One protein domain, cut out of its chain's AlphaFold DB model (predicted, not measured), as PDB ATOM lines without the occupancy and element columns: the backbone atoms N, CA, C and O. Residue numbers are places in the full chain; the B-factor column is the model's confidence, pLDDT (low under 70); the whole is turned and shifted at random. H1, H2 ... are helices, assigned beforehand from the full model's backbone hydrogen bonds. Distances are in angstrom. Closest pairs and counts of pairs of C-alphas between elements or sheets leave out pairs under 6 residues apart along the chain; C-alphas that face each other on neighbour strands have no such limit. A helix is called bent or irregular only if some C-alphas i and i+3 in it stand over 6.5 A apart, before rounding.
ATOM      1  N   THR A   2      80.993 -20.148 104.114       96.62
ATOM      2  CA  THR A   2      82.152 -19.325 104.526       96.62
ATOM      3  C   THR A   2      82.397 -19.342 106.031       96.62
ATOM      4  O   THR A   2      83.514 -19.613 106.448       96.62
ATOM      5  N   ASP A   3      81.367 -19.101 106.845       96.69
ATOM      6  CA  ASP A   3      81.535 -19.047 108.304       96.69
ATOM      7  C   ASP A   3      81.967 -20.403 108.882       96.69
ATOM      8  O   ASP A   3      82.862 -20.446 109.715       96.69
ATOM      9  N   LEU A   4      81.425 -21.509 108.350       97.25
ATOM     10  CA  LEU A   4      81.847 -22.868 108.715       97.25
ATOM     11  C   LEU A   4      83.321 -23.123 108.365       97.25
ATOM     12  O   LEU A   4      84.044 -23.720 109.152       97.25
ATOM     13  N   LEU A   5      83.783 -22.657 107.200       97.69
ATOM     14  CA  LEU A   5      85.190 -22.780 106.800       97.69
ATOM     15  C   LEU A   5      86.110 -21.932 107.689       97.69
ATOM     16  O   LEU A   5      87.202 -22.371 108.028       97.69
ATOM     17  N   VAL A   6      85.673 -20.740 108.101       97.94
ATOM     18  CA  VAL A   6      86.424 -19.901 109.051       97.94
ATOM     19  C   VAL A   6      86.494 -20.557 110.429       97.94
ATOM     20  O   VAL A   6      87.550 -20.551 111.052       97.94
ATOM     21  N   GLU A   7      85.397 -21.140 110.903       98.12
ATOM     22  CA  GLU A   7      85.351 -21.825 112.194       98.12
ATOM     23  C   GLU A   7      86.255 -23.066 112.217       98.12
ATOM     24  O   GLU A   7      87.052 -23.226 113.139       98.12
ATOM     25  N   ILE A   8      86.168 -23.915 111.190       97.69
ATOM     26  CA  ILE A   8      86.860 -25.209 111.151       97.69
ATOM     27  C   ILE A   8      88.318 -25.046 110.694       97.69
ATOM     28  O   ILE A   8      89.240 -25.356 111.451       97.69
ATOM     29  N   GLU A   9      88.531 -24.537 109.477       96.62
ATOM     30  CA  GLU A   9      89.861 -24.439 108.850       96.62
ATOM     31  C   GLU A   9      90.631 -23.217 109.355       96.62
ATOM     32  O   GLU A   9      91.834 -23.278 109.600       96.62
ATOM     33  N   GLY A  10      89.922 -22.103 109.547       96.19
ATOM     34  CA  GLY A  10      90.486 -20.879 110.113       96.19
ATOM     35  C   GLY A  10      90.618 -20.899 111.637       96.19
ATOM     36  O   GLY A  10      91.130 -19.933 112.190       96.19
ATOM     37  N   GLN A  11      90.150 -21.950 112.328       97.44
ATOM     38  CA  GLN A  11      90.139 -22.047 113.801       97.44
ATOM     39  C   GLN A  11      89.461 -20.834 114.478       97.44
ATOM     40  O   GLN A  11      89.825 -20.431 115.584       97.44
ATOM     41  N   GLY A  12      88.498 -20.214 113.793       96.25
ATOM     42  CA  GLY A  12      87.823 -18.996 114.237       96.25
ATOM     43  C   GLY A  12      88.584 -17.688 113.983       96.25
ATOM     44  O   GLY A  12      88.097 -16.644 114.412       96.25
ATOM     45  N   ASP A  13      89.731 -17.698 113.292       97.75
ATOM     46  CA  ASP A  13      90.491 -16.487 112.956       97.75
ATOM     47  C   ASP A  13      89.735 -15.605 111.937       97.75
ATOM     48  O   ASP A  13      89.564 -15.993 110.773       97.75
ATOM     49  N   PRO A  14      89.329 -14.375 112.307       95.44
ATOM     50  CA  PRO A  14      88.667 -13.461 111.383       95.44
ATOM     51  C   PRO A  14      89.537 -13.067 110.180       95.44
ATOM     52  O   PRO A  14      88.991 -12.797 109.107       95.44
ATOM     53  N   GLN A  15      90.869 -13.049 110.317       97.69
ATOM     54  CA  GLN A  15      91.782 -12.780 109.199       97.69
ATOM     55  C   GLN A  15      91.846 -13.934 108.202       97.69
ATOM     56  O   GLN A  15      92.241 -13.719 107.060       97.69
ATOM     57  N   PHE A  16      91.420 -15.143 108.558       97.75
ATOM     58  CA  PHE A  16      91.341 -16.231 107.591       97.75
ATOM     59  C   PHE A  16      90.212 -16.013 106.571       97.75
ATOM     60  O   PHE A  16      90.300 -16.472 105.433       97.75
ATOM     61  N   ARG A  17      89.169 -15.244 106.924       97.56
ATOM     62  CA  ARG A  17      87.998 -15.000 106.061       97.56
ATOM     63  C   ARG A  17      88.361 -14.440 104.682       97.56
ATOM     64  O   ARG A  17      87.736 -14.824 103.701       97.56
ATOM     65  N   GLN A  18      89.360 -13.561 104.595       97.38
ATOM     66  CA  GLN A  18      89.839 -12.981 103.322       97.38
ATOM     67  C   GLN A  18      90.476 -14.014 102.378       97.38
ATOM     68  O   GLN A  18      90.593 -13.764 101.180       97.38
ATOM     69  N   SER A  19      90.869 -15.174 102.900       96.88
ATOM     70  CA  SER A  19      91.409 -16.285 102.114       96.88
ATOM     71  C   SER A  19      90.314 -17.217 101.585       96.88
ATOM     72  O   SER A  19      90.601 -18.086 100.765       96.88
ATOM     73  N   VAL A  20      89.062 -17.055 102.032       97.19
ATOM     74  CA  VAL A  20      87.942 -17.920 101.648       97.19
ATOM     75  C   VAL A  20      87.187 -17.320 100.467       97.19
ATOM     76  O   VAL A  20      86.542 -16.279 100.581       97.19
ATOM     77  N   TRP A  21      87.199 -18.038  99.347       97.38
ATOM     78  CA  TRP A  21      86.472 -17.684  98.130       97.38
ATOM     79  C   TRP A  21      85.509 -18.808  97.768       97.38
ATOM     80  O   TRP A  21      85.890 -19.978  97.764       97.38
ATOM     81  N   ILE A  22      84.256 -18.462  97.469       96.12
ATOM     82  CA  ILE A  22      83.236 -19.427  97.050       96.12
ATOM     83  C   ILE A  22      82.878 -19.146  95.601       96.12
ATOM     84  O   ILE A  22      82.504 -18.027  95.249       96.12
ATOM     85  N   ARG A  23      82.955 -20.188  94.780       97.06
ATOM     86  CA  ARG A  23      82.420 -20.205  93.426       97.06
ATOM     87  C   ARG A  23      81.169 -21.073  93.418       97.06
ATOM     88  O   ARG A  23      81.193 -22.183  93.943       97.06
ATOM     89  N   ILE A  24      80.091 -20.543  92.852       97.12
ATOM     90  CA  ILE A  24      78.852 -21.279  92.613       97.12
ATOM     91  C   ILE A  24      78.746 -21.435  91.103       97.12
ATOM     92  O   ILE A  24      78.734 -20.436  90.387       97.12
ATOM     93  N   ASP A  25      78.721 -22.681  90.646       97.19
ATOM     94  CA  ASP A  25      78.482 -23.014  89.250       97.19
ATOM     95  C   ASP A  25      77.073 -23.598  89.129       97.19
ATOM     96  O   ASP A  25      76.700 -24.538  89.835       97.19
ATOM     97  N   GLU A  26      76.286 -22.999  88.241       95.88
ATOM     98  CA  GLU A  26      74.945 -23.450  87.894       95.88
ATOM     99  C   GLU A  26      74.989 -24.170  86.549       95.88
ATOM    100  O   GLU A  26      75.748 -23.808  85.647       95.88
ATOM    101  N   HIS A  27      74.162 -25.200  86.419       94.94
ATOM    102  CA  HIS A  27      74.076 -26.015  85.218       94.94
ATOM    103  C   HIS A  27      72.624 -26.386  84.945       94.94
ATOM    104  O   HIS A  27      71.836 -26.518  85.890       94.94
ATOM    105  N   ASP A  28      72.300 -26.606  83.671       95.69
ATOM    106  CA  ASP A  28      70.971 -27.056  83.264       95.69
ATOM    107  C   ASP A  28      70.631 -28.394  83.938       95.69
ATOM    108  O   ASP A  28      71.539 -29.193  84.189       95.69
ATOM    109  N   PRO A  29      69.347 -28.685  84.228       95.44
ATOM    110  CA  PRO A  29      68.929 -29.914  84.907       95.44
ATOM    111  C   PRO A  29      69.539 -31.180  84.301       95.44
ATOM    112  O   PRO A  29      70.001 -32.065  85.018       95.44
ATOM    113  N   GLU A  30      69.621 -31.227  82.978       95.62
ATOM    114  CA  GLU A  30      70.133 -32.355  82.217       95.62
ATOM    115  C   GLU A  30      71.642 -32.577  82.432       95.62
ATOM    116  O   GLU A  30      72.169 -33.624  82.077       95.62
ATOM    117  N   GLN A  31      72.364 -31.639  83.030       95.88
ATOM    118  CA  GLN A  31      73.774 -31.807  83.385       95.88
ATOM    119  C   GLN A  31      73.964 -32.387  84.797       95.88
ATOM    120  O   GLN A  31      75.092 -32.686  85.189       95.88
ATOM    121  N   TRP A  32      72.879 -32.578  85.551       95.50
ATOM    122  CA  TRP A  32      72.892 -33.181  86.880       95.50
ATOM    123  C   TRP A  32      72.432 -34.641  86.836       95.50
ATOM    124  O   TRP A  32      71.658 -35.056  85.978       95.50
ATOM    125  N   SER A  33      72.867 -35.444  87.807       95.31
ATOM    126  CA  SER A  33      72.317 -36.783  88.033       95.31
ATOM    127  C   SER A  33      72.316 -37.110  89.519       95.31
ATOM    128  O   SER A  33      73.303 -36.863  90.213       95.31
ATOM    129  N   LEU A  34      71.218 -37.679  90.011       91.88
ATOM    130  CA  LEU A  34      71.100 -38.167  91.382       91.88
ATOM    131  C   LEU A  34      70.491 -39.568  91.373       91.88
ATOM    132  O   LEU A  34      69.378 -39.767  90.893       91.88
ATOM    133  N   GLY A  35      71.224 -40.554  91.899       93.50
ATOM    134  CA  GLY A  35      70.744 -41.939  91.964       93.50
ATOM    135  C   GLY A  35      70.410 -42.547  90.594       93.50
ATOM    136  O   GLY A  35      69.510 -43.375  90.502       93.50
ATOM    137  N   GLY A  36      71.086 -42.104  89.528       92.25
ATOM    138  CA  GLY A  36      70.824 -42.535  88.150       92.25
ATOM    139  C   GLY A  36      69.662 -41.812  87.461       92.25
ATOM    140  O   GLY A  36      69.414 -42.058  86.284       92.25
ATOM    141  N   VAL A  37      68.970 -40.900  88.150       93.44
ATOM    142  CA  VAL A  37      67.941 -40.043  87.553       93.44
ATOM    143  C   VAL A  37      68.583 -38.742  87.097       93.44
ATOM    144  O   VAL A  37      69.193 -38.028  87.893       93.44
ATOM    145  N   GLN A  38      68.424 -38.425  85.819       96.50
ATOM    146  CA  GLN A  38      68.789 -37.137  85.243       96.50
ATOM    147  C   GLN A  38      67.531 -36.255  85.229       96.50
ATOM    148  O   GLN A  38      66.541 -36.631  84.593       96.50
ATOM    149  N   PRO A  39      67.497 -35.145  85.985       95.31
ATOM    150  CA  PRO A  39      66.338 -34.276  85.998       95.31
ATOM    151  C   PRO A  39      66.212 -33.536  84.665       95.31
ATOM    152  O   PRO A  39      67.191 -33.280  83.974       95.31
ATOM    153  N   THR A  40      64.978 -33.172  84.327       95.62
ATOM    154  CA  THR A  40      64.676 -32.298  83.190       95.62
ATOM    155  C   THR A  40      63.898 -31.084  83.664       95.62
ATOM    156  O   THR A  40      63.210 -31.144  84.692       95.62
ATOM    157  N   ALA A  41      63.933 -29.999  82.891       93.94
ATOM    158  CA  ALA A  41      63.140 -28.805  83.194       93.94
ATOM    159  C   ALA A  41      61.640 -29.128  83.381       93.94
ATOM    160  O   ALA A  41      60.998 -28.626  84.305       93.94
ATOM    161  N   ALA A  42      61.089 -30.031  82.562       94.88
ATOM    162  CA  ALA A  42      59.692 -30.456  82.650       94.88
ATOM    163  C   ALA A  42      59.378 -31.220  83.948       94.88
ATOM    164  O   ALA A  42      58.346 -30.972  84.576       94.88
ATOM    165  N   MET A  43      60.267 -32.121  84.382       94.00
ATOM    166  CA  MET A  43      60.108 -32.851  85.648       94.00
ATOM    167  C   MET A  43      60.117 -31.901  86.847       94.00
ATOM    168  O   MET A  43      59.302 -32.038  87.760       94.00
ATOM    169  N   ILE A  44      61.021 -30.921  86.826       93.12
ATOM    170  CA  ILE A  44      61.141 -29.909  87.875       93.12
ATOM    171  C   ILE A  44      59.875 -29.047  87.925       93.12
ATOM    172  O   ILE A  44      59.260 -28.923  88.985       93.12
ATOM    173  N   ALA A  45      59.430 -28.524  86.779       94.06
ATOM    174  CA  ALA A  45      58.207 -27.731  86.688       94.06
ATOM    175  C   ALA A  45      56.981 -28.507  87.197       94.06
ATOM    176  O   ALA A  45      56.179 -27.971  87.961       94.06
ATOM    177  N   ALA A  46      56.854 -29.790  86.836       94.38
ATOM    178  CA  ALA A  46      55.770 -30.645  87.310       94.38
ATOM    179  C   ALA A  46      55.793 -30.831  88.838       94.38
ATOM    180  O   ALA A  46      54.734 -30.774  89.470       94.38
ATOM    181  N   LYS A  47      56.980 -31.007  89.440       89.62
ATOM    182  CA  LYS A  47      57.148 -31.141  90.896       89.62
ATOM    183  C   LYS A  47      56.699 -29.880  91.633       89.62
ATOM    184  O   LYS A  47      55.888 -29.974  92.550       89.62
ATOM    185  N   PHE A  48      57.169 -28.706  91.216       89.25
ATOM    186  CA  PHE A  48      56.798 -27.447  91.871       89.25
ATOM    187  C   PHE A  48      55.331 -27.065  91.622       89.25
ATOM    188  O   PHE A  48      54.653 -26.573  92.522       89.25
ATOM    189  N   ALA A  49      54.777 -27.383  90.448       91.00
ATOM    190  CA  ALA A  49      53.344 -27.237  90.197       91.00
ATOM    191  C   ALA A  49      52.483 -28.184  91.056       91.00
ATOM    192  O   ALA A  49      51.327 -27.873  91.348       91.00
ATOM    193  N   ALA A  50      52.997 -29.357  91.438       85.06
ATOM    194  CA  ALA A  50      52.337 -30.243  92.394       85.06
ATOM    195  C   ALA A  50      52.400 -29.674  93.822       85.06
ATOM    196  O   ALA A  50      51.345 -29.540  94.434       85.06
ATOM    197  N   ALA A  51      53.576 -29.231  94.282       83.75
ATOM    198  CA  ALA A  51      53.757 -28.606  95.600       83.75
ATOM    199  C   ALA A  51      52.867 -27.361  95.787       83.75
ATOM    200  O   ALA A  51      52.173 -27.180  96.779       83.75
ATOM    201  N   ARG A  52      52.740 -26.519  94.759       82.19
ATOM    202  CA  ARG A  52      51.834 -25.364  94.838       82.19
ATOM    203  C   ARG A  52      50.358 -25.754  94.996       82.19
ATOM    204  O   ARG A  52      49.570 -24.974  95.528       82.19
ATOM    205  N   ARG A  53      49.959 -26.926  94.495       79.19
ATOM    206  CA  ARG A  53      48.579 -27.425  94.597       79.19
ATOM    207  C   ARG A  53      48.292 -28.099  95.935       79.19
ATOM    208  O   ARG A  53      47.136 -28.088  96.344       79.19
ATOM    209  N   ASP A  54      49.299 -28.665  96.595       79.69
ATOM    210  CA  ASP A  54      49.148 -29.286  97.918       79.69
ATOM    211  C   ASP A  54      49.233 -28.280  99.084       79.69
ATOM    212  O   ASP A  54      48.888 -28.618 100.214       79.69
TER     213      ASP A  54
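AT A GLANCE: This is residues 2 to 54 of the 58 residues of an uncharacterized protein of Klebsiella pneumoniae IS39 (UniProt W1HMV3). The shape is a dumbbell without a core: a small knot of two short helices, H1 and H2, at one end, one longer helix, H3, at the other, and a long unnamed stretch, residues 20 to 40, reaching from the knot to H3. Residues 45 to 54 of H3 stick out free. The printed part has 53 residues, with three named helices in the order H1, H2, H3 and no named strand; the class is all helix. It is extended, with a radius of gyration of the C-alphas of 18.4 A, and spans 46 by 27 by 18 A.

HOW THE PARTS SIT: H1, residues 2 to 8, and H2, residues 14 to 19, touch, and their closest C-alphas, those of Val 6 and Arg 17, are 6.0 A apart. They run opposite ways at a steep tilt of 62 degrees. A tight link of 5 residues joins them. H3, residues 41 to 54, is apart from both H1 and H2. In H1 every O i to N i+4 pair is within hydrogen-bond range; in H3 9 of 10 are, and in H2 0 of 2, beside 2 of 3 O i to N i+3 pairs.

IN THESE COORDINATES: H1 begins at C-alpha 2, (82.152, -19.325, 104.526), and measures 10.0 A from first to last C-alpha. H2 measures 10.1 A and ends at C-alpha 19, (91.409, -16.285, 102.114). It is neither bent nor irregular, but only just: C-alphas 15 and 18 are 6.2 A apart. H3 measures 20.3 A and ends at C-alpha 54, (49.148, -29.286, 97.918).

THE WHOLE: The two C-alphas farthest apart, those of Gln 15 and Arg 53, are 47.9 A apart. The link from H2 to H3, 21 residues, is long. The printed part has no cut. Its mean pLDDT is 94.3, and no printed residue is under 70.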